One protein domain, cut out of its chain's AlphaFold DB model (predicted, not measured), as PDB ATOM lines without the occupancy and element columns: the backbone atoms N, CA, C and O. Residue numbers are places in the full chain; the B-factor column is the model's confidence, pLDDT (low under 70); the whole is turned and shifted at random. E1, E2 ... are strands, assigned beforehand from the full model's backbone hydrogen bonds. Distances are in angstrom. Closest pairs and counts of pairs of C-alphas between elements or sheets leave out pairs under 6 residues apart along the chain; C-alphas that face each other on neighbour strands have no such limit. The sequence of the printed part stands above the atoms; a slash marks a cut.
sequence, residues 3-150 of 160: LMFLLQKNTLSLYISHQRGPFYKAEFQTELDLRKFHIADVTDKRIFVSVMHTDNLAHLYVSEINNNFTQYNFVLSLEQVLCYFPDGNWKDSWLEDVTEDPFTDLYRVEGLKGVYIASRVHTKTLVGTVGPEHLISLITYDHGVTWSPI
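AT A GLANCE: This is residues 3 to 150 of the 160 residues of the protein "sortilin-related receptor-like" of Galleria mellonella (UniProt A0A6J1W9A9). A seven-stranded sheet, E1 E2 E3 E7 E6 E5 E4, is curled like part of a barrel and folded back on itself, and a smaller sheet, E8 E9 E10, is partly face to face with it in a sandwich. In the folded sheet the leaf E1 E2 E3 E7 faces the leaf E5 E4, with E6 as the hinge. The printed part has 148 residues, with ten named strands, E1 to E10 in turn, and no named helix; the class is all strand, though only 62 residues are in named elements. The large sheet is mixed and the small one antiparallel. The whole is compact, with a radius of gyration of the C-alphas of 15.3 A and spans of 43 by 40 by 28 A.

IN THESE COORDINATES: E1, residues 3 to 8, begins at C-alpha 3, (-11.891, -26.617, -51.876). E2 is residues 11 to 17, 20.0 A long, and E3 residues 24 to 28. E4, residues 36 to 43, spans 21.1 A from C-alpha 36 at (-13.453, -24.382, -39.003). E5 is residues 46 to 52, 19.5 A, E6 residues 58 to 63, and E7 residues 72 to 79, 19.8 A. E8 is residues 106 to 108, E9 residues 116 to 121, and E10 residues 135 to 140, ending at C-alpha 140, (-15.312, -48.320, -37.982).

HOW THE PARTS SIT: Three meanders, each strand the antiparallel neighbour of the one before, are E1 E2 E3, E4 E5 E6 E7 and E8 E9 E10. In the large, strongly twisted sheet, the hairpin E1 and E2 has N 6 and O 13 at 3.0 A. E2 and E3 have N 26 and O 14 at 2.8 A. E3 and E7 are parallel, at 31 degrees, with N 74 and O 27 at 2.8 A. E7 and E6 have N 77 and O 60 at 2.8 A, E6 and E5 N 61 and O 49 at 2.8 A, and E5 and E4 N 48 and O 41 at 2.9 A. E1 and E4 are the edge strands. Between the sheets, the closest C-alphas of E4 and E8 are those of Ala 40 and Leu 106, 6.4 A apart. E6 and E9 are near each other, with 5 pairs of C-alphas within 10 A. In the small sheet, N 107 and O 117 of E8 and E9 are 2.8 A apart, and N 118 and O 138 of E9 and E10 2.9 A.

THE WHOLE: The C-alphas farthest apart, those of Gly 21 and Thr 125, are 44.9 A apart. The printed part has no cut. The long links are E7 to E8, residues 80 to 105, and E9 to E10, residues 122 to 134. Mean pLDDT of the printed part is 91.6, and it is under 70 at residues 8 to 10 and 124 to 128.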
ATOM      1  N   LEU A   3     -11.097 -27.053 -53.017       79.69
ATOM      2  CA  LEU A   3     -11.891 -26.617 -51.876       79.69
ATOM      3  C   LEU A   3     -11.784 -25.107 -51.735       79.69
ATOM      4  O   LEU A   3     -10.717 -24.535 -51.954       79.69
ATOM      5  N   MET A   4     -12.895 -24.479 -51.378       80.06
ATOM      6  CA  MET A   4     -12.963 -23.053 -51.098       80.06
ATOM      7  C   MET A   4     -13.784 -22.840 -49.831       80.06
ATOM      8  O   MET A   4     -14.867 -23.405 -49.681       80.06
ATOM      9  N   PHE A   5     -13.269 -22.011 -48.930       79.62
ATOM     10  CA  PHE A   5     -13.954 -21.624 -47.705       79.62
ATOM     11  C   PHE A   5     -14.466 -20.193 -47.843       79.62
ATOM     12  O   PHE A   5     -13.715 -19.301 -48.231       79.62
ATOM     13  N   LEU A   6     -15.743 -19.974 -47.532       72.50
ATOM     14  CA  LEU A   6     -16.370 -18.654 -47.559       72.50
ATOM     15  C   LEU A   6     -16.905 -18.321 -46.165       72.50
ATOM     16  O   LEU A   6     -17.731 -19.058 -45.634       72.50
ATOM     17  N   LEU A   7     -16.457 -17.214 -45.576       72.62
ATOM     18  CA  LEU A   7     -16.979 -16.728 -44.299       72.62
ATOM     19  C   LEU A   7     -18.243 -15.891 -44.536       72.62
ATOM     20  O   LEU A   7     -18.200 -14.886 -45.244       72.62
ATOM     21  N   GLN A   8     -19.358 -16.263 -43.909       62.91
ATOM     22  CA  GLN A   8     -20.600 -15.496 -43.942       62.91
ATOM     23  C   GLN A   8     -21.237 -15.469 -42.547       62.91
ATOM     24  O   GLN A   8     -21.520 -16.509 -41.969       62.91
ATOM     25  N   LYS A   9     -21.479 -14.268 -41.996       63.53
ATOM     26  CA  LYS A   9     -22.087 -14.074 -40.660       63.53
ATOM     27  C   LYS A   9     -21.396 -14.866 -39.532       63.53
ATOM     28  O   LYS A   9     -22.063 -15.397 -38.655       63.53
ATOM     29  N   ASN A  10     -20.063 -14.909 -39.541       68.94
ATOM     30  CA  ASN A  10     -19.251 -15.642 -38.558       68.94
ATOM     31  C   ASN A  10     -19.359 -17.181 -38.626       68.94
ATOM     32  O   ASN A  10     -18.773 -17.870 -37.796       68.94
ATOM     33  N   THR A  11     -20.044 -17.714 -39.640       78.00
ATOM     34  CA  THR A  11     -20.089 -19.138 -39.981       78.00
ATOM     35  C   THR A  11     -19.327 -19.353 -41.287       78.00
ATOM     36  O   THR A  11     -19.461 -18.576 -42.237       78.00
ATOM     37  N   LEU A  12     -18.502 -20.392 -41.363       88.56
ATOM     38  CA  LEU A  12     -17.821 -20.762 -42.598       88.56
ATOM     39  C   LEU A  12     -18.684 -21.730 -43.406       88.56
ATOM     40  O   LEU A  12     -19.294 -22.656 -42.881       88.56
ATOM     41  N   SER A  13     -18.711 -21.515 -44.714       93.19
ATOM     42  CA  SER A  13     -19.274 -22.439 -45.692       93.19
ATOM     43  C   SER A  13     -18.144 -23.127 -46.446       93.19
ATOM     44  O   SER A  13     -17.188 -22.474 -46.872       93.19
ATOM     45  N   LEU A  14     -18.274 -24.438 -46.637       94.94
ATOM     46  CA  LEU A  14     -17.374 -25.233 -47.464       94.94
ATOM     47  C   LEU A  14     -17.951 -25.355 -48.879       94.94
ATOM     48  O   LEU A  14     -19.110 -25.722 -49.054       94.94
ATOM     49  N   TYR A  15     -17.134 -25.077 -49.891       94.44
ATOM     50  CA  TYR A  15     -17.449 -25.299 -51.298       94.44
ATOM     51  C   TYR A  15     -16.495 -26.334 -51.890       94.44
ATOM     52  O   TYR A  15     -15.283 -26.266 -51.679       94.44
ATOM     53  N   ILE A  16     -17.040 -27.266 -52.668       93.38
ATOM     54  CA  ILE A  16     -16.314 -28.409 -53.225       93.38
ATOM     55  C   ILE A  16     -16.406 -28.378 -54.751       93.38
ATOM     56  O   ILE A  16     -17.487 -28.218 -55.317       93.38
ATOM     57  N   SER A  17     -15.262 -28.554 -55.413       91.75
ATOM     58  CA  SER A  17     -15.157 -28.752 -56.860       91.75
ATOM     59  C   SER A  17     -14.532 -30.114 -57.171       91.75
ATOM     60  O   SER A  17     -13.402 -30.436 -56.770       91.75
ATOM     61  N   HIS A  18     -15.269 -30.920 -57.933       89.69
ATOM     62  CA  HIS A  18     -14.816 -32.204 -58.456       89.69
ATOM     63  C   HIS A  18     -14.277 -32.030 -59.881       89.69
ATOM     64  O   HIS A  18     -14.899 -31.368 -60.706       89.69
ATOM     65  N   GLN A  19     -13.098 -32.600 -60.165       88.81
ATOM     66  CA  GLN A  19     -12.447 -32.564 -61.489       88.81
ATOM     67  C   GLN A  19     -12.357 -31.167 -62.141       88.81
ATOM     68  O   GLN A  19     -12.467 -31.040 -63.355       88.81
ATOM     69  N   ARG A  20     -12.123 -30.114 -61.341       89.19
ATOM     70  CA  ARG A  20     -12.076 -28.708 -61.805       89.19
ATOM     71  C   ARG A  20     -13.394 -28.211 -62.420       89.19
ATOM     72  O   ARG A  20     -13.391 -27.246 -63.176       89.19
ATOM     73  N   GLY A  21     -14.510 -28.857 -62.093       90.69
ATOM     74  CA  GLY A  21     -15.845 -28.371 -62.414       90.69
ATOM     75  C   GLY A  21     -16.281 -27.202 -61.520       90.69
ATOM     76  O   GLY A  21     -15.482 -26.676 -60.734       90.69
ATOM     77  N   PRO A  22     -17.560 -26.802 -61.607       93.25
ATOM     78  CA  PRO A  22     -18.125 -25.766 -60.753       93.25
ATOM     79  C   PRO A  22     -17.983 -26.090 -59.263       93.25
ATOM     80  O   PRO A  22     -17.942 -27.254 -58.860       93.25
ATOM     81  N   PHE A  23     -17.929 -25.041 -58.443       94.44
ATOM     82  CA  PHE A  23     -18.002 -25.172 -56.995       94.44
ATOM     83  C   PHE A  23     -19.456 -25.305 -56.555       94.44
ATOM     84  O   PHE A  23     -20.295 -24.477 -56.906       94.44
ATOM     85  N   TYR A  24     -19.721 -26.307 -55.725       93.75
ATOM     86  CA  TYR A  24     -21.010 -26.498 -55.072       93.75
ATOM     87  C   TYR A  24     -20.840 -26.361 -53.568       93.75
ATOM     88  O   TYR A  24     -19.857 -26.842 -53.001       93.75
ATOM     89  N   LYS A  25     -21.790 -25.684 -52.927       94.44
ATOM     90  CA  LYS A  25     -21.808 -25.543 -51.475       94.44
ATOM     91  C   LYS A  25     -22.094 -26.906 -50.838       94.44
ATOM     92  O   LYS A  25     -22.991 -27.619 -51.285       94.44
ATOM     93  N   ALA A  26     -21.314 -27.260 -49.826       95.62
ATOM     94  CA  ALA A  26     -21.563 -28.411 -48.979       95.62
ATOM     95  C   ALA A  26     -22.609 -28.062 -47.913       95.62
ATOM     96  O   ALA A  26     -22.565 -26.983 -47.319       95.62
ATOM     97  N   GLU A  27     -23.522 -28.992 -47.663       96.19
ATOM     98  CA  GLU A  27     -24.578 -28.870 -46.664       96.19
ATOM     99  C   GLU A  27     -24.330 -29.885 -45.544       96.19
ATOM    100  O   GLU A  27     -24.052 -31.053 -45.809       96.19
ATOM    101  N   PHE A  28     -24.409 -29.439 -44.291       97.12
ATOM    102  CA  PHE A  28     -24.153 -30.259 -43.107       97.12
ATOM    103  C   PHE A  28     -25.454 -30.442 -42.327       97.12
ATOM    104  O   PHE A  28     -26.135 -29.464 -42.026       97.12
ATOM    105  N   GLN A  29     -25.799 -31.684 -41.983       96.06
ATOM    106  CA  GLN A  29     -26.980 -31.998 -41.172       96.06
ATOM    107  C   GLN A  29     -26.715 -31.716 -39.687       96.06
ATOM    108  O   GLN A  29     -26.513 -32.626 -38.887       96.06
ATOM    109  N   THR A  30     -26.649 -30.436 -39.327       95.69
ATOM    110  CA  THR A  30     -26.439 -29.973 -37.952       95.69
ATOM    111  C   THR A  30     -27.011 -28.573 -37.764       95.69
ATOM    112  O   THR A  30     -27.057 -27.781 -38.703       95.69
ATOM    113  N   GLU A  31     -27.418 -28.264 -36.538       94.88
ATOM    114  CA  GLU A  31     -27.803 -26.910 -36.121       94.88
ATOM    115  C   GLU A  31     -26.631 -26.155 -35.469       94.88
ATOM    116  O   GLU A  31     -26.751 -24.974 -35.152       94.88
ATOM    117  N   LEU A  32     -25.493 -26.829 -35.259       95.31
ATOM    118  CA  LEU A  32     -24.297 -26.238 -34.664       95.31
ATOM    119  C   LEU A  32     -23.582 -25.301 -35.647       95.31
ATOM    120  O   LEU A  32     -23.484 -25.582 -36.843       95.31
ATOM    121  N   ASP A  33     -22.982 -24.235 -35.117       95.19
ATOM    122  CA  ASP A  33     -22.148 -23.316 -35.896       95.19
ATOM    123  C   ASP A  33     -20.967 -24.046 -36.548       95.19
ATOM    124  O   ASP A  33     -20.234 -24.777 -35.889       95.19
ATOM    125  N   LEU A  34     -20.718 -23.802 -37.834       95.56
ATOM    126  CA  LEU A  34     -19.553 -24.334 -38.548       95.56
ATOM    127  C   LEU A  34     -18.421 -23.295 -38.512       95.56
ATOM    128  O   LEU A  34     -18.450 -22.317 -39.263       95.56
ATOM    129  N   ARG A  35     -17.435 -23.462 -37.621       95.25
ATOM    130  CA  ARG A  35     -16.381 -22.451 -37.401       95.25
ATOM    131  C   ARG A  35     -15.076 -22.731 -38.122       95.25
ATOM    132  O   ARG A  35     -14.423 -21.785 -38.534       95.25
ATOM    133  N   LYS A  36     -14.650 -23.986 -38.238       95.75
ATOM    134  CA  LYS A  36     -13.453 -24.382 -39.003       95.75
ATOM    135  C   LYS A  36     -13.651 -25.778 -39.575       95.75
ATOM    136  O   LYS A  36     -14.402 -26.568 -39.013       95.75
ATOM    137  N   PHE A  37     -12.969 -26.065 -40.676       97.06
ATOM    138  CA  PHE A  37     -13.028 -27.344 -41.375       97.06
ATOM    139  C   PHE A  37     -11.617 -27.883 -41.571       97.06
ATOM    140  O   PHE A  37     -10.726 -27.132 -41.963       97.06
ATOM    141  N   HIS A  38     -11.437 -29.184 -41.376       97.50
ATOM    142  CA  HIS A  38     -10.256 -29.909 -41.826       97.50
ATOM    143  C   HIS A  38     -10.710 -31.147 -42.600       97.50
ATOM    144  O   HIS A  38     -11.615 -31.863 -42.167       97.50
ATOM    145  N   ILE A  39     -10.131 -31.362 -43.780       97.44
ATOM    146  CA  ILE A  39     -10.461 -32.508 -44.626       97.44
ATOM    147  C   ILE A  39      -9.602 -33.673 -44.165       97.44
ATOM    148  O   ILE A  39      -8.417 -33.729 -44.474       97.44
ATOM    149  N   ALA A  40     -10.209 -34.579 -43.409       97.62
ATOM    150  CA  ALA A  40      -9.505 -35.680 -42.774       97.62
ATOM    151  C   ALA A  40      -9.127 -36.779 -43.777       97.62
ATOM    152  O   ALA A  40      -8.040 -37.335 -43.695       97.62
ATOM    153  N   ASP A  41     -10.008 -37.081 -44.738       96.88
ATOM    154  CA  ASP A  41      -9.731 -38.060 -45.792       96.88
ATOM    155  C   ASP A  41     -10.624 -37.836 -47.022       96.88
ATOM    156  O   ASP A  41     -11.761 -37.360 -46.922       96.88
ATOM    157  N   VAL A  42     -10.104 -38.202 -48.195       93.38
ATOM    158  CA  VAL A  42     -10.832 -38.196 -49.468       93.38
ATOM    159  C   VAL A  42     -10.515 -39.489 -50.207       93.38
ATOM    160  O   VAL A  42      -9.557 -39.557 -50.978       93.38
ATOM    161  N   THR A  43     -11.348 -40.504 -50.004       88.38
ATOM    162  CA  THR A  43     -11.161 -41.823 -50.617       88.38
ATOM    163  C   THR A  43     -12.415 -42.256 -51.371       88.38
ATOM    164  O   THR A  43     -13.546 -42.151 -50.888       88.38
ATOM    165  N   ASP A  44     -12.217 -42.784 -52.580       80.44
ATOM    166  CA  ASP A  44     -13.273 -43.172 -53.517       80.44
ATOM    167  C   ASP A  44     -14.246 -42.016 -53.844       80.44
ATOM    168  O   ASP A  44     -13.936 -41.124 -54.631       80.44
ATOM    169  N   LYS A  45     -15.450 -42.060 -53.262       81.69
ATOM    170  CA  LYS A  45     -16.537 -41.078 -53.406       81.69
ATOM    171  C   LYS A  45     -17.002 -40.544 -52.049       81.69
ATOM    172  O   LYS A  45     -18.101 -40.003 -51.951       81.69
ATOM    173  N   ARG A  46     -16.214 -40.767 -50.994       88.88
ATOM    174  CA  ARG A  46     -16.517 -40.292 -49.648       88.88
ATOM    175  C   ARG A  46     -15.463 -39.301 -49.194       88.88
ATOM    176  O   ARG A  46     -14.280 -39.442 -49.489       88.88
ATOM    177  N   ILE A  47     -15.937 -38.291 -48.488       95.12
ATOM    178  CA  ILE A  47     -15.122 -37.237 -47.911       95.12
ATOM    179  C   ILE A  47     -15.387 -37.265 -46.413       95.12
ATOM    180  O   ILE A  47     -16.545 -37.198 -46.000       95.12
ATOM    181  N   PHE A  48     -14.323 -37.352 -45.624       97.88
ATOM    182  CA  PHE A  48     -14.371 -37.121 -44.189       97.88
ATOM    183  C   PHE A  48     -13.909 -35.702 -43.890       97.88
ATOM    184  O   PHE A  48     -12.858 -35.262 -44.362       97.88
ATOM    185  N   VAL A  49     -14.699 -34.981 -43.103       98.38
ATOM    186  CA  VAL A  49     -14.408 -33.602 -42.710       98.38
ATOM    187  C   VAL A  49     -14.643 -33.465 -41.219       98.38
ATOM    188  O   VAL A  49     -15.753 -33.712 -40.753       98.38
ATOM    189  N   SER A  50     -13.627 -33.048 -40.466       98.38
ATOM    190  CA  SER A  50     -13.856 -32.593 -39.098       98.38
ATOM    191  C   SER A  50     -14.288 -31.133 -39.112       98.38
ATOM    192  O   SER A  50     -13.637 -30.298 -39.750       98.38
ATOM    193  N   VAL A  51     -15.351 -30.824 -38.380       98.19
ATOM    194  CA  VAL A  51     -15.867 -29.468 -38.218       98.19
ATOM    195  C   VAL A  51     -15.738 -29.057 -36.764       98.19
ATOM    196  O   VAL A  51     -16.231 -29.745 -35.873       98.19
ATOM    197  N   MET A  52     -15.085 -27.922 -36.537       96.75
ATOM    198  CA  MET A  52     -15.026 -27.273 -35.233       96.75
ATOM    199  C   MET A  52     -16.284 -26.428 -35.029       96.75
ATOM    200  O   MET A  52     -16.584 -25.564 -35.857       96.75
ATOM    201  N   HIS A  53     -16.974 -26.646 -33.914       95.50
ATOM    202  CA  HIS A  53     -18.167 -25.903 -33.508       95.50
ATOM    203  C   HIS A  53     -17.858 -24.909 -32.380       95.50
ATOM    204  O   HIS A  53     -18.314 -23.766 -32.406       95.50
ATOM    205  N   THR A  54     -17.004 -25.305 -31.434       93.00
ATOM    206  CA  THR A  54     -16.418 -24.449 -30.387       93.00
ATOM    207  C   THR A  54     -14.930 -24.779 -30.231       93.00
ATOM    208  O   THR A  54     -14.405 -25.648 -30.920       93.00
ATOM    209  N   ASP A  55     -14.239 -24.092 -29.329       92.50
ATOM    210  CA  ASP A  55     -12.839 -24.355 -28.966       92.50
ATOM    211  C   ASP A  55     -12.596 -25.723 -28.295       92.50
ATOM    212  O   ASP A  55     -11.449 -26.129 -28.133       92.50
ATOM    213  N   ASN A  56     -13.653 -26.445 -27.925       90.38
ATOM    214  CA  ASN A  56     -13.592 -27.763 -27.288       90.38
ATOM    215  C   ASN A  56     -14.591 -28.780 -27.871       90.38
ATOM    216  O   ASN A  56     -14.688 -29.904 -27.377       90.38
ATOM    217  N   LEU A  57     -15.326 -28.409 -28.924       93.69
ATOM    218  CA  LEU A  57     -16.301 -29.266 -29.594       93.69
ATOM    219  C   LEU A  57     -16.014 -29.318 -31.088       93.69
ATOM    220  O   LEU A  57     -16.165 -28.327 -31.804       93.69
ATOM    221  N   ALA A  58     -15.678 -30.512 -31.561       96.56
ATOM    222  CA  ALA A  58     -15.584 -30.811 -32.976       96.56
ATOM    223  C   ALA A  58     -16.213 -32.168 -33.287       96.56
ATOM    224  O   ALA A  58     -16.241 -33.072 -32.449       96.56
ATOM    225  N   HIS A  59     -16.751 -32.308 -34.490       98.44
ATOM    226  CA  HIS A  59     -17.388 -33.535 -34.959       98.44
ATOM    227  C   HIS A  59     -16.795 -33.955 -36.296       98.44
ATOM    228  O   HIS A  59     -16.424 -33.114 -37.114       98.44
ATOM    229  N   LEU A  60     -16.716 -35.261 -36.521       98.81
ATOM    230  CA  LEU A  60     -16.401 -35.833 -37.816       98.81
ATOM    231  C   LEU A  60     -17.699 -36.021 -38.592       98.81
ATOM    232  O   LEU A  60     -18.639 -36.658 -38.111       98.81
ATOM    233  N   TYR A  61     -17.719 -35.516 -39.814       98.62
ATOM    234  CA  TYR A  61     -18.796 -35.718 -40.764       98.62
ATOM    235  C   TYR A  61     -18.297 -36.525 -41.954       98.62
ATOM    236  O   TYR A  61     -17.146 -36.385 -42.375       98.62
ATOM    237  N   VAL A  62     -19.183 -37.337 -42.521       97.38
ATOM    238  CA  VAL A  62     -18.927 -38.094 -43.748       97.38
ATOM    239  C   VAL A  62     -19.919 -37.675 -44.824       97.38
ATOM    240  O   VAL A  62     -21.099 -37.453 -44.548       97.38
ATOM    241  N   SER A  63     -19.447 -37.548 -46.062       95.19
ATOM    242  CA  SER A  63     -20.332 -37.236 -47.179       95.19
ATOM    243  C   SER A  63     -21.246 -38.417 -47.517       95.19
ATOM    244  O   SER A  63     -20.823 -39.583 -47.540       95.19
ATOM    245  N   GLU A  64     -22.488 -38.111 -47.878       92.50
ATOM    246  CA  GLU A  64     -23.352 -39.050 -48.587       92.50
ATOM    247  C   GLU A  64     -22.762 -39.376 -49.968       92.50
ATOM    248  O   GLU A  64     -22.045 -38.575 -50.576       92.50
ATOM    249  N   ILE A  65     -23.057 -40.570 -50.483       84.06
ATOM    250  CA  ILE A  65     -22.621 -40.958 -51.826       84.06
ATOM    251  C   ILE A  65     -23.565 -40.311 -52.838       84.06
ATOM    252  O   ILE A  65     -24.728 -40.694 -52.942       84.06
ATOM    253  N   ASN A  66     -23.045 -39.379 -53.632       78.75
ATOM    254  CA  ASN A  66     -23.760 -38.794 -54.761       78.75
ATOM    255  C   ASN A  66     -22.998 -39.063 -56.063       78.75
ATOM    256  O   ASN A  66     -21.804 -38.787 -56.168       78.75
ATOM    257  N   ASN A  67     -23.684 -39.602 -57.072       78.31
ATOM    258  CA  ASN A  67     -23.073 -39.918 -58.365       78.31
ATOM    259  C   ASN A  67     -22.938 -38.708 -59.299       78.31
ATOM    260  O   ASN A  67     -22.155 -38.771 -60.243       78.31
ATOM    261  N   ASN A  68     -23.665 -37.619 -59.039       82.50
ATOM    262  CA  ASN A  68     -23.723 -36.468 -59.938       82.50
ATOM    263  C   ASN A  68     -22.769 -35.334 -59.527       82.50
ATOM    264  O   ASN A  68     -22.604 -34.393 -60.292       82.50
ATOM    265  N   PHE A  69     -22.122 -35.418 -58.354       81.62
ATOM    266  CA  PHE A  69     -21.115 -34.456 -57.862       81.62
ATOM    267  C   PHE A  69     -21.555 -32.976 -57.831       81.62
ATOM    268  O   PHE A  69     -20.713 -32.080 -57.762       81.62
ATOM    269  N   THR A  70     -22.866 -32.719 -57.854       87.00
ATOM    270  CA  THR A  70     -23.479 -31.380 -57.797       87.00
ATOM    271  C   THR A  70     -24.048 -31.027 -56.426       87.00
ATOM    272  O   THR A  70     -24.420 -29.881 -56.188       87.00
ATOM    273  N   GLN A  71     -24.133 -32.000 -55.519       89.69
ATOM    274  CA  GLN A  71     -24.631 -31.817 -54.162       89.69
ATOM    275  C   GLN A  71     -23.784 -32.648 -53.203       89.69
ATOM    276  O   GLN A  71     -23.614 -33.852 -53.410       89.69
ATOM    277  N   TYR A  72     -23.285 -31.991 -52.160       93.25
ATOM    278  CA  TYR A  72     -22.448 -32.586 -51.127       93.25
ATOM    279  C   TYR A  72     -23.148 -32.438 -49.784       93.25
ATOM    280  O   TYR A  72     -23.038 -31.400 -49.137       93.25
ATOM    281  N   ASN A  73     -23.883 -33.472 -49.390       95.62
ATOM    282  CA  ASN A  73     -24.500 -33.540 -48.074       95.62
ATOM    283  C   ASN A  73     -23.566 -34.286 -47.126       95.62
ATOM    284  O   ASN A  73     -23.037 -35.342 -47.479       95.62
ATOM    285  N   PHE A  74     -23.395 -33.749 -45.930       97.38
ATOM    286  CA  PHE A  74     -22.590 -34.317 -44.867       97.38
ATOM    287  C   PHE A  74     -23.480 -34.693 -43.691       97.38
ATOM    288  O   PHE A  74     -24.269 -33.879 -43.205       97.38
ATOM    289  N   VAL A  75     -23.319 -35.928 -43.230       97.44
ATOM    290  CA  VAL A  75     -24.007 -36.469 -42.057       97.44
ATOM    291  C   VAL A  75     -23.001 -36.704 -40.939       97.44
ATOM    292  O   VAL A  75     -21.813 -36.922 -41.199       97.44
ATOM    293  N   LEU A  76     -23.464 -36.616 -39.695       98.31
ATOM    294  CA  LEU A  76     -22.634 -36.881 -38.525       98.31
ATOM    295  C   LEU A  76     -22.107 -38.323 -38.579       98.31
ATOM    296  O   LEU A  76     -22.880 -39.259 -38.760       98.31
ATOM    297  N   SER A  77     -20.792 -38.482 -38.433       98.44
ATOM    298  CA  SER A  77     -20.109 -39.778 -38.402       98.44
ATOM    299  C   SER A  77     -19.618 -40.104 -36.995       98.44
ATOM    300  O   SER A  77     -19.906 -41.176 -36.473       98.44
ATOM    301  N   LEU A  78     -18.900 -39.169 -36.367       98.56
ATOM    302  CA  LEU A  78     -18.372 -39.341 -35.018       98.56
ATOM    303  C   LEU A  78     -18.426 -38.026 -34.242       98.56
ATOM    304  O   LEU A  78     -17.852 -37.017 -34.652       98.56
ATOM    305  N   GLU A  79     -19.086 -38.048 -33.092       97.44
ATOM    306  CA  GLU A  79     -19.072 -36.926 -32.157       97.44
ATOM    307  C   GLU A  79     -17.728 -36.819 -31.433       97.44
ATOM    308  O   GLU A  79     -17.078 -37.826 -31.161       97.44
ATOM    309  N   GLN A  80     -17.361 -35.591 -31.060       96.44
ATOM    310  CA  GLN A  80     -16.164 -35.258 -30.276       96.44
ATOM    311  C   GLN A  80     -14.860 -35.857 -30.830       96.44
ATOM    312  O   GLN A  80     -14.002 -36.297 -30.068       96.44
ATOM    313  N   VAL A  81     -14.699 -35.892 -32.157       97.94
ATOM    314  CA  VAL A  81     -13.444 -36.345 -32.778       97.94
ATOM    315  C   VAL A  81     -12.283 -35.462 -32.316       97.94
ATOM    316  O   VAL A  81     -12.425 -34.239 -32.222       97.94
ATOM    317  N   LEU A  82     -11.130 -36.065 -32.035       97.00
ATOM    318  CA  LEU A  82      -9.916 -35.303 -31.793       97.00
ATOM    319  C   LEU A  82      -9.465 -34.659 -33.108       97.00
ATOM    320  O   LEU A  82      -9.124 -35.332 -34.080       97.00
ATOM    321  N   CYS A  83      -9.455 -33.335 -33.129       96.69
ATOM    322  CA  CYS A  83      -8.847 -32.548 -34.186       96.69
ATOM    323  C   CYS A  83      -8.187 -31.316 -33.582       96.69
ATOM    324  O   CYS A  83      -8.590 -30.848 -32.512       96.69
ATOM    325  N   TYR A  84      -7.224 -30.764 -34.302       96.31
ATOM    326  CA  TYR A  84      -6.491 -29.577 -33.909       96.31
ATOM    327  C   TYR A  84      -6.564 -28.522 -35.007       96.31
ATOM    328  O   TYR A  84      -6.418 -28.810 -36.195       96.31
ATOM    329  N   PHE A  85      -6.801 -27.293 -34.584       95.69
ATOM    330  CA  PHE A  85      -6.765 -26.084 -35.374       95.69
ATOM    331  C   PHE A  85      -5.924 -25.086 -34.573       95.69
ATOM    332  O   PHE A  85      -6.455 -24.578 -33.586       95.69
ATOM    333  N   PRO A  86      -4.688 -24.759 -34.993       93.38
ATOM    334  CA  PRO A  86      -3.751 -23.962 -34.193       93.38
ATOM    335  C   PRO A  86      -4.349 -22.670 -33.618       93.38
ATOM    336  O   PRO A  86      -4.340 -22.421 -32.418       93.38
ATOM    337  N   ASP A  87      -5.027 -21.885 -34.456       90.94
ATOM    338  CA  ASP A  87      -5.674 -20.647 -34.000       90.94
ATOM    339  C   ASP A  87      -7.092 -20.842 -33.434       90.94
ATOM    340  O   ASP A  87      -7.799 -19.862 -33.177       90.94
ATOM    341  N   GLY A  88      -7.568 -22.084 -33.334       92.12
ATOM    342  CA  GLY A  88      -8.974 -22.444 -33.143       92.12
ATOM    343  C   GLY A  88      -9.297 -23.129 -31.819       92.12
ATOM    344  O   GLY A  88     -10.137 -22.613 -31.085       92.12
ATOM    345  N   ASN A  89      -8.687 -24.279 -31.536       92.75
ATOM    346  CA  ASN A  89      -9.028 -25.129 -30.393       92.75
ATOM    347  C   ASN A  89      -7.782 -25.627 -29.652       92.75
ATOM    348  O   ASN A  89      -6.674 -25.532 -30.170       92.75
ATOM    349  N   TRP A  90      -7.989 -26.152 -28.439       91.12
ATOM    350  CA  TRP A  90      -6.936 -26.761 -27.608       91.12
ATOM    351  C   TRP A  90      -5.670 -25.905 -27.461       91.12
ATOM    352  O   TRP A  90      -4.556 -26.433 -27.463       91.12
ATOM    353  N   LYS A  91      -5.852 -24.587 -27.340       87.44
ATOM    354  CA  LYS A  91      -4.746 -23.659 -27.100       87.44
ATOM    355  C   LYS A  91      -4.074 -23.962 -25.769       87.44
ATOM    356  O   LYS A  91      -4.731 -24.465 -24.854       87.44
ATOM    357  N   ASP A  92      -2.783 -23.672 -25.686       86.25
ATOM    358  CA  ASP A  92      -1.954 -23.913 -24.507       86.25
ATOM    359  C   ASP A  92      -1.930 -25.404 -24.083       86.25
ATOM    360  O   ASP A  92      -1.774 -25.736 -22.903       86.25
ATOM    361  N   SER A  93      -2.131 -26.326 -25.033       88.94
ATOM    362  CA  SER A  93      -2.069 -27.777 -24.809       88.94
ATOM    363  C   SER A  93      -0.852 -28.407 -25.484       88.94
ATOM    364  O   SER A  93      -0.226 -27.805 -26.353       88.94
ATOM    365  N   TRP A  94      -0.569 -29.670 -25.150       90.62
ATOM    366  CA  TRP A  94       0.527 -30.448 -25.744       90.62
ATOM    367  C   TRP A  94       0.457 -30.567 -27.276       90.62
ATOM    368  O   TRP A  94       1.452 -30.921 -27.897       90.62
ATOM    369  N   LEU A  95      -0.697 -30.289 -27.896       91.38
ATOM    370  CA  LEU A  95      -0.857 -30.329 -29.350       91.38
ATOM    371  C   LEU A  95      -0.072 -29.221 -30.070       91.38
ATOM    372  O   LEU A  95       0.359 -29.449 -31.198       91.38
ATOM    373  N   GLU A  96       0.162 -28.075 -29.419       91.00
ATOM    374  CA  GLU A  96       0.995 -26.988 -29.966       91.00
ATOM    375  C   GLU A  96       2.460 -27.415 -30.138       91.00
ATOM    376  O   GLU A  96       3.114 -27.008 -31.093       91.00
ATOM    377  N   ASP A  97       2.955 -28.293 -29.260       90.38
ATOM    378  CA  ASP A  97       4.320 -28.826 -29.335       90.38
ATOM    379  C   ASP A  97       4.470 -29.926 -30.405       90.38
ATOM    380  O   ASP A  97       5.587 -30.318 -30.750       90.38
ATOM    381  N   VAL A  98       3.354 -30.464 -30.915       88.81
ATOM    382  CA  VAL A  98       3.337 -31.595 -31.859       88.81
ATOM    383  C   VAL A  98       3.300 -31.128 -33.310       88.81
ATOM    384  O   VAL A  98       3.929 -31.754 -34.164       88.81
ATOM    385  N   THR A  99       2.539 -30.077 -33.618       92.75
ATOM    386  CA  THR A  99       2.317 -29.640 -35.001       92.75
ATOM    387  C   THR A  99       1.880 -28.181 -35.085       92.75
ATOM    388  O   THR A  99       1.095 -27.706 -34.271       92.75
ATOM    389  N   GLU A 100       2.330 -27.496 -36.135       92.56
ATOM    390  CA  GLU A 100       1.849 -26.159 -36.513       92.56
ATOM    391  C   GLU A 100       0.677 -26.222 -37.511       92.56
ATOM    392  O   GLU A 100       0.001 -25.222 -37.745       92.56
ATOM    393  N   ASP A 101       0.417 -27.395 -38.094       95.06
ATOM    394  CA  ASP A 101      -0.634 -27.611 -39.086       95.06
ATOM    395  C   ASP A 101      -1.912 -28.190 -38.453       95.06
ATOM    396  O   ASP A 101      -1.840 -29.002 -37.519       95.06
ATOM    397  N   PRO A 102      -3.104 -27.824 -38.968       95.88
ATOM    398  CA  PRO A 102      -4.353 -28.427 -38.529       95.88
ATOM    399  C   PRO A 102      -4.418 -29.907 -38.915       95.88
ATOM    400  O   PRO A 102      -3.988 -30.291 -40.001       95.88
ATOM    401  N   PHE A 103      -5.034 -30.725 -38.063       97.25
ATOM    402  CA  PHE A 103      -5.231 -32.146 -38.341       97.25
ATOM    403  C   PHE A 103      -6.522 -32.688 -37.726       97.25
ATOM    404  O   PHE A 103      -7.116 -32.099 -36.823       97.25
ATOM    405  N   THR A 104      -6.929 -33.865 -38.192       98.25
ATOM    406  CA  THR A 104      -7.919 -34.725 -37.539       98.25
ATOM    407  C   THR A 104      -7.235 -36.044 -37.236       98.25
ATOM    408  O   THR A 104      -6.599 -36.596 -38.131       98.25
ATOM    409  N   ASP A 105      -7.371 -36.563 -36.016       97.75
ATOM    410  CA  ASP A 105      -6.825 -37.875 -35.670       97.75
ATOM    411  C   ASP A 105      -7.724 -38.988 -36.230       97.75
ATOM    412  O   ASP A 105      -8.563 -39.571 -35.536       97.75
ATOM    413  N   LEU A 106      -7.603 -39.197 -37.542       98.56
ATOM    414  CA  LEU A 106      -8.308 -40.194 -38.334       98.56
ATOM    415  C   LEU A 106      -7.285 -40.953 -39.179       98.56
ATOM    416  O   LEU A 106      -6.656 -40.396 -40.077       98.56
ATOM    417  N   TYR A 107      -7.175 -42.249 -38.936       98.00
ATOM    418  CA  TYR A 107      -6.314 -43.148 -39.680       98.00
ATOM    419  C   TYR A 107      -7.141 -44.064 -40.582       98.00
ATOM    420  O   TYR A 107      -8.022 -44.790 -40.117       98.00
ATOM    421  N   ARG A 108      -6.839 -44.064 -41.883       97.50
ATOM    422  CA  ARG A 108      -7.407 -45.006 -42.855       97.50
ATOM    423  C   ARG A 108      -6.576 -46.284 -42.864       97.50
ATOM    424  O   ARG A 108      -5.392 -46.241 -43.185       97.50
ATOM    425  N   VAL A 109      -7.196 -47.425 -42.571       96.94
ATOM    426  CA  VAL A 109      -6.478 -48.704 -42.540       96.94
ATOM    427  C   VAL A 109      -6.162 -49.157 -43.965       96.94
ATOM    428  O   VAL A 109      -7.053 -49.401 -44.781       96.94
ATOM    429  N   GLU A 110      -4.874 -49.257 -44.284       95.00
ATOM    430  CA  GLU A 110      -4.426 -49.656 -45.616       95.00
ATOM    431  C   GLU A 110      -4.862 -51.083 -45.971       95.00
ATOM    432  O   GLU A 110      -4.940 -51.974 -45.129       95.00
ATOM    433  N   GLY A 111      -5.189 -51.300 -47.247       95.19
ATOM    434  CA  GLY A 111      -5.676 -52.589 -47.748       95.19
ATOM    435  C   GLY A 111      -7.127 -52.926 -47.383       95.19
ATOM    436  O   GLY A 111      -7.701 -53.817 -48.010       95.19
ATOM    437  N   LEU A 112      -7.759 -52.201 -46.450       95.25
ATOM    438  CA  LEU A 112      -9.130 -52.453 -46.006       95.25
ATOM    439  C   LEU A 112     -10.054 -51.274 -46.326       95.25
ATOM    440  O   LEU A 112     -10.026 -50.212 -45.706       95.25
ATOM    441  N   LYS A 113     -10.929 -51.472 -47.312       94.12
ATOM    442  CA  LYS A 113     -11.903 -50.455 -47.707       94.12
ATOM    443  C   LYS A 113     -12.934 -50.231 -46.601       94.12
ATOM    444  O   LYS A 113     -13.568 -51.173 -46.144       94.12
ATOM    445  N   GLY A 114     -13.139 -48.965 -46.246       94.50
ATOM    446  CA  GLY A 114     -14.158 -48.563 -45.274       94.50
ATOM    447  C   GLY A 114     -13.743 -48.717 -43.816       94.50
ATOM    448  O   GLY A 114     -14.553 -48.399 -42.947       94.50
ATOM    449  N   VAL A 115     -12.504 -49.143 -43.554       97.62
ATOM    450  CA  VAL A 115     -11.984 -49.325 -42.200       97.62
ATOM    451  C   VAL A 115     -11.145 -48.119 -41.792       97.62
ATOM    452  O   VAL A 115     -10.179 -47.762 -42.469       97.62
ATOM    453  N   TYR A 116     -11.522 -47.495 -40.677       98.38
ATOM    454  CA  TYR A 116     -10.819 -46.346 -40.112       98.38
ATOM    455  C   TYR A 116     -10.703 -46.486 -38.601       98.38
ATOM    456  O   TYR A 116     -11.582 -47.059 -37.959       98.38
ATOM    457  N   ILE A 117      -9.640 -45.921 -38.045       98.62
ATOM    458  CA  ILE A 117      -9.445 -45.744 -36.608       98.62
ATOM    459  C   ILE A 117      -9.438 -44.242 -36.331       98.62
ATOM    460  O   ILE A 117      -8.854 -43.485 -37.101       98.62
ATOM    461  N   ALA A 118     -10.092 -43.802 -35.263       98.62
ATOM    462  CA  ALA A 118     -10.105 -42.400 -34.863       98.62
ATOM    463  C   ALA A 118     -10.028 -42.259 -33.346       98.62
ATOM    464  O   ALA A 118     -10.541 -43.109 -32.609       98.62
ATOM    465  N   SER A 119      -9.453 -41.152 -32.889       97.88
ATOM    466  CA  SER A 119      -9.527 -40.766 -31.482       97.88
ATOM    467  C   SER A 119     -10.741 -39.881 -31.235       97.88
ATOM    468  O   SER A 119     -11.006 -38.921 -31.962       97.88
ATOM    469  N   ARG A 120     -11.477 -40.189 -30.168       96.19
ATOM    470  CA  ARG A 120     -12.569 -39.366 -29.651       96.19
ATOM    471  C   ARG A 120     -12.169 -38.788 -28.302       96.19
ATOM    472  O   ARG A 120     -11.739 -39.529 -27.420       96.19
ATOM    473  N   VAL A 121     -12.397 -37.494 -28.117       94.50
ATOM    474  CA  VAL A 121     -12.354 -36.858 -26.801       94.50
ATOM    475  C   VAL A 121     -13.534 -37.384 -25.985       94.50
ATOM    476  O   VAL A 121     -14.692 -37.209 -26.344       94.50
ATOM    477  N   HIS A 122     -13.246 -38.098 -24.903       86.31
ATOM    478  CA  HIS A 122     -14.224 -38.674 -23.994       86.31
ATOM    479  C   HIS A 122     -14.073 -38.037 -22.618       86.31
ATOM    480  O   HIS A 122     -13.431 -38.581 -21.721       86.31
ATOM    481  N   THR A 123     -14.698 -36.876 -22.442       77.19
ATOM    482  CA  THR A 123     -14.756 -36.215 -21.138       77.19
ATOM    483  C   THR A 123     -16.194 -36.042 -20.667       77.19
ATOM    484  O   THR A 123     -17.097 -35.742 -21.446       77.19
ATOM    485  N   LYS A 124     -16.414 -36.228 -19.362       65.94
ATOM    486  CA  LYS A 124     -17.695 -35.935 -18.695       65.94
ATOM    487  C   LYS A 124     -17.785 -34.484 -18.211       65.94
ATOM    488  O   LYS A 124     -18.855 -34.046 -17.799       65.94
ATOM    489  N   THR A 125     -16.675 -33.752 -18.253       63.41
ATOM    490  CA  THR A 125     -16.535 -32.393 -17.716       63.41
ATOM    491  C   THR A 125     -15.806 -31.515 -18.718       63.41
ATOM    492  O   THR A 125     -14.942 -31.995 -19.448       63.41
ATOM    493  N   LEU A 126     -16.124 -30.222 -18.746       64.44
ATOM    494  CA  LEU A 126     -15.374 -29.254 -19.545       64.44
ATOM    495  C   LEU A 126     -13.919 -29.242 -19.055       64.44
ATOM    496  O   LEU A 126     -13.657 -28.832 -17.925       64.44
ATOM    497  N   VAL A 127     -12.998 -29.742 -19.877       66.56
ATOM    498  CA  VAL A 127     -11.559 -29.719 -19.586       66.56
ATOM    499  C   VAL A 127     -10.969 -28.511 -20.299       66.56
ATOM    500  O   VAL A 127     -11.289 -28.274 -21.463       66.56
ATOM    501  N   GLY A 128     -10.146 -27.733 -19.596       69.25
ATOM    502  CA  GLY A 128      -9.481 -26.564 -20.181       69.25
ATOM    503  C   GLY A 128      -8.475 -26.942 -21.270       69.25
ATOM    504  O   GLY A 128      -8.303 -26.193 -22.224       69.25
ATOM    505  N   THR A 129      -7.865 -28.124 -21.161       80.56
ATOM    506  CA  THR A 129      -6.910 -28.674 -22.127       80.56
ATOM    507  C   THR A 129      -7.163 -30.168 -22.325       80.56
ATOM    508  O   THR A 129      -7.616 -30.860 -21.412       80.56
ATOM    509  N   VAL A 130      -6.907 -30.678 -23.533       88.75
ATOM    510  CA  VAL A 130      -7.015 -32.110 -23.843       88.75
ATOM    511  C   VAL A 130      -5.695 -32.806 -23.522       88.75
ATOM    512  O   VAL A 130      -4.627 -32.297 -23.845       88.75
ATOM    513  N   GLY A 131      -5.774 -33.985 -22.912       89.25
ATOM    514  CA  GLY A 131      -4.635 -34.861 -22.618       89.25
ATOM    515  C   GLY A 131      -4.921 -36.294 -23.079       89.25
ATOM    516  O   GLY A 131      -6.093 -36.611 -23.307       89.25
ATOM    517  N   PRO A 132      -3.904 -37.162 -23.228       88.81
ATOM    518  CA  PRO A 132      -4.084 -38.550 -23.667       88.81
ATOM    519  C   PRO A 132      -5.112 -39.350 -22.851       88.81
ATOM    520  O   PRO A 132      -5.849 -40.161 -23.402       88.81
ATOM    521  N   GLU A 133      -5.220 -39.085 -21.550       90.44
ATOM    522  CA  GLU A 133      -6.182 -39.695 -20.626       90.44
ATOM    523  C   GLU A 133      -7.648 -39.354 -20.935       90.44
ATOM    524  O   GLU A 133      -8.562 -40.035 -20.470       90.44
ATOM    525  N   HIS A 134      -7.876 -38.309 -21.732       92.50
ATOM    526  CA  HIS A 134      -9.196 -37.891 -22.187       92.50
ATOM    527  C   HIS A 134      -9.572 -38.511 -23.535       92.50
ATOM    528  O   HIS A 134     -10.635 -38.191 -24.065       92.50
ATOM    529  N   LEU A 135      -8.721 -39.350 -24.126       94.38
ATOM    530  CA  LEU A 135      -8.928 -39.911 -25.456       94.38
ATOM    531  C   LEU A 135      -9.339 -41.377 -25.381       94.38
ATOM    532  O   LEU A 135      -8.844 -42.149 -24.563       94.38
ATOM    533  N   ILE A 136     -10.227 -41.772 -26.287       95.94
ATOM    534  CA  ILE A 136     -10.515 -43.177 -26.564       95.94
ATOM    535  C   ILE A 136     -10.343 -43.455 -28.054       95.94
ATOM    536  O   ILE A 136     -10.758 -42.650 -28.891       95.94
ATOM    537  N   SER A 137      -9.777 -44.613 -28.385       97.50
ATOM    538  CA  SER A 137      -9.662 -45.070 -29.769       97.50
ATOM    539  C   SER A 137     -10.900 -45.859 -30.180       97.50
ATOM    540  O   SER A 137     -11.329 -46.792 -29.494       97.50
ATOM    541  N   LEU A 138     -11.463 -45.487 -31.322       98.50
ATOM    542  CA  LEU A 138     -12.614 -46.132 -31.935       98.50
ATOM    543  C   LEU A 138     -12.244 -46.638 -33.325       98.50
ATOM    544  O   LEU A 138     -11.383 -46.069 -33.992       98.50
ATOM    545  N   ILE A 139     -12.930 -47.680 -33.773       98.69
ATOM    546  CA  ILE A 139     -12.798 -48.262 -35.102       98.69
ATOM    547  C   ILE A 139     -14.163 -48.323 -35.787       98.69
ATOM    548  O   ILE A 139     -15.189 -48.571 -35.152       98.69
ATOM    549  N   THR A 140     -14.170 -48.092 -37.093       98.38
ATOM    550  CA  THR A 140     -15.312 -48.320 -37.982       98.38
ATOM    551  C   THR A 140     -14.928 -49.342 -39.043       98.38
ATOM    552  O   THR A 140     -13.765 -49.421 -39.441       98.38
ATOM    553  N   TYR A 141     -15.913 -50.103 -39.515       97.31
ATOM    554  CA  TYR A 141     -15.769 -51.065 -40.612       97.31
ATOM    555  C   TYR A 141     -16.698 -50.752 -41.795       97.31
ATOM    556  O   TYR A 141     -16.761 -51.514 -42.757       97.31
ATOM    557  N   ASP A 142     -17.448 -49.651 -41.722       95.88
ATOM    558  CA  ASP A 142     -18.554 -49.336 -42.628       95.88
ATOM    559  C   ASP A 142     -18.497 -47.894 -43.151       95.88
ATOM    560  O   ASP A 142     -19.522 -47.280 -43.441       95.88
ATOM    561  N   HIS A 143     -17.283 -47.368 -43.343       95.38
ATOM    562  CA  HIS A 143     -17.039 -45.986 -43.768       95.38
ATOM    563  C   HIS A 143     -17.559 -44.940 -42.769       95.38
ATOM    564  O   HIS A 143     -18.069 -43.895 -43.178       95.38
ATOM    565  N   GLY A 144     -17.406 -45.199 -41.470       96.19
ATOM    566  CA  GLY A 144     -17.746 -44.247 -40.417       96.19
ATOM    567  C   GLY A 144     -19.246 -44.091 -40.198       96.19
ATOM    568  O   GLY A 144     -19.671 -43.049 -39.703       96.19
ATOM    569  N   VAL A 145     -20.055 -45.081 -40.584       95.44
ATOM    570  CA  VAL A 145     -21.489 -45.092 -40.265       95.44
ATOM    571  C   VAL A 145     -21.681 -45.524 -38.814       95.44
ATOM    572  O   VAL A 145     -22.471 -44.922 -38.091       95.44
ATOM    573  N   THR A 146     -20.921 -46.523 -38.368       97.50
ATOM    574  CA  THR A 146     -20.873 -46.971 -36.977       97.50
ATOM    575  C   THR A 146     -19.436 -47.029 -36.467       97.50
ATOM    576  O   THR A 146     -18.498 -47.328 -37.210       97.50
ATOM    577  N   TRP A 147     -19.275 -46.731 -35.178       98.56
ATOM    578  CA  TRP A 147     -17.993 -46.720 -34.476       98.56
ATOM    579  C   TRP A 147     -18.091 -47.554 -33.203       98.56
ATOM    580  O   TRP A 147     -19.067 -47.445 -32.458       98.56
ATOM    581  N   SER A 148     -17.067 -48.355 -32.927       98.12
ATOM    582  CA  SER A 148     -16.957 -49.151 -31.706       98.12
ATOM    583  C   SER A 148     -15.570 -49.009 -31.077       98.12
ATOM    584  O   SER A 148     -14.604 -48.722 -31.782       98.12
ATOM    585  N   PRO A 149     -15.437 -49.182 -29.750       97.31
ATOM    586  CA  PRO A 149     -14.127 -49.265 -29.115       97.31
ATOM    587  C   PRO A 149     -13.292 -50.411 -29.683       97.31
ATOM    588  O   PRO A 149     -13.820 -51.474 -30.018       97.31
ATOM    589  N   ILE A 150     -11.979 -50.204 -29.757       94.62
ATOM    590  CA  ILE A 150     -11.040 -51.270 -30.107       94.62
ATOM    591  C   ILE A 150     -10.953 -52.248 -28.933       94.62
ATOM    592  O   ILE A 150     -10.719 -51.842 -27.793       94.62
TER     593      ILE A 150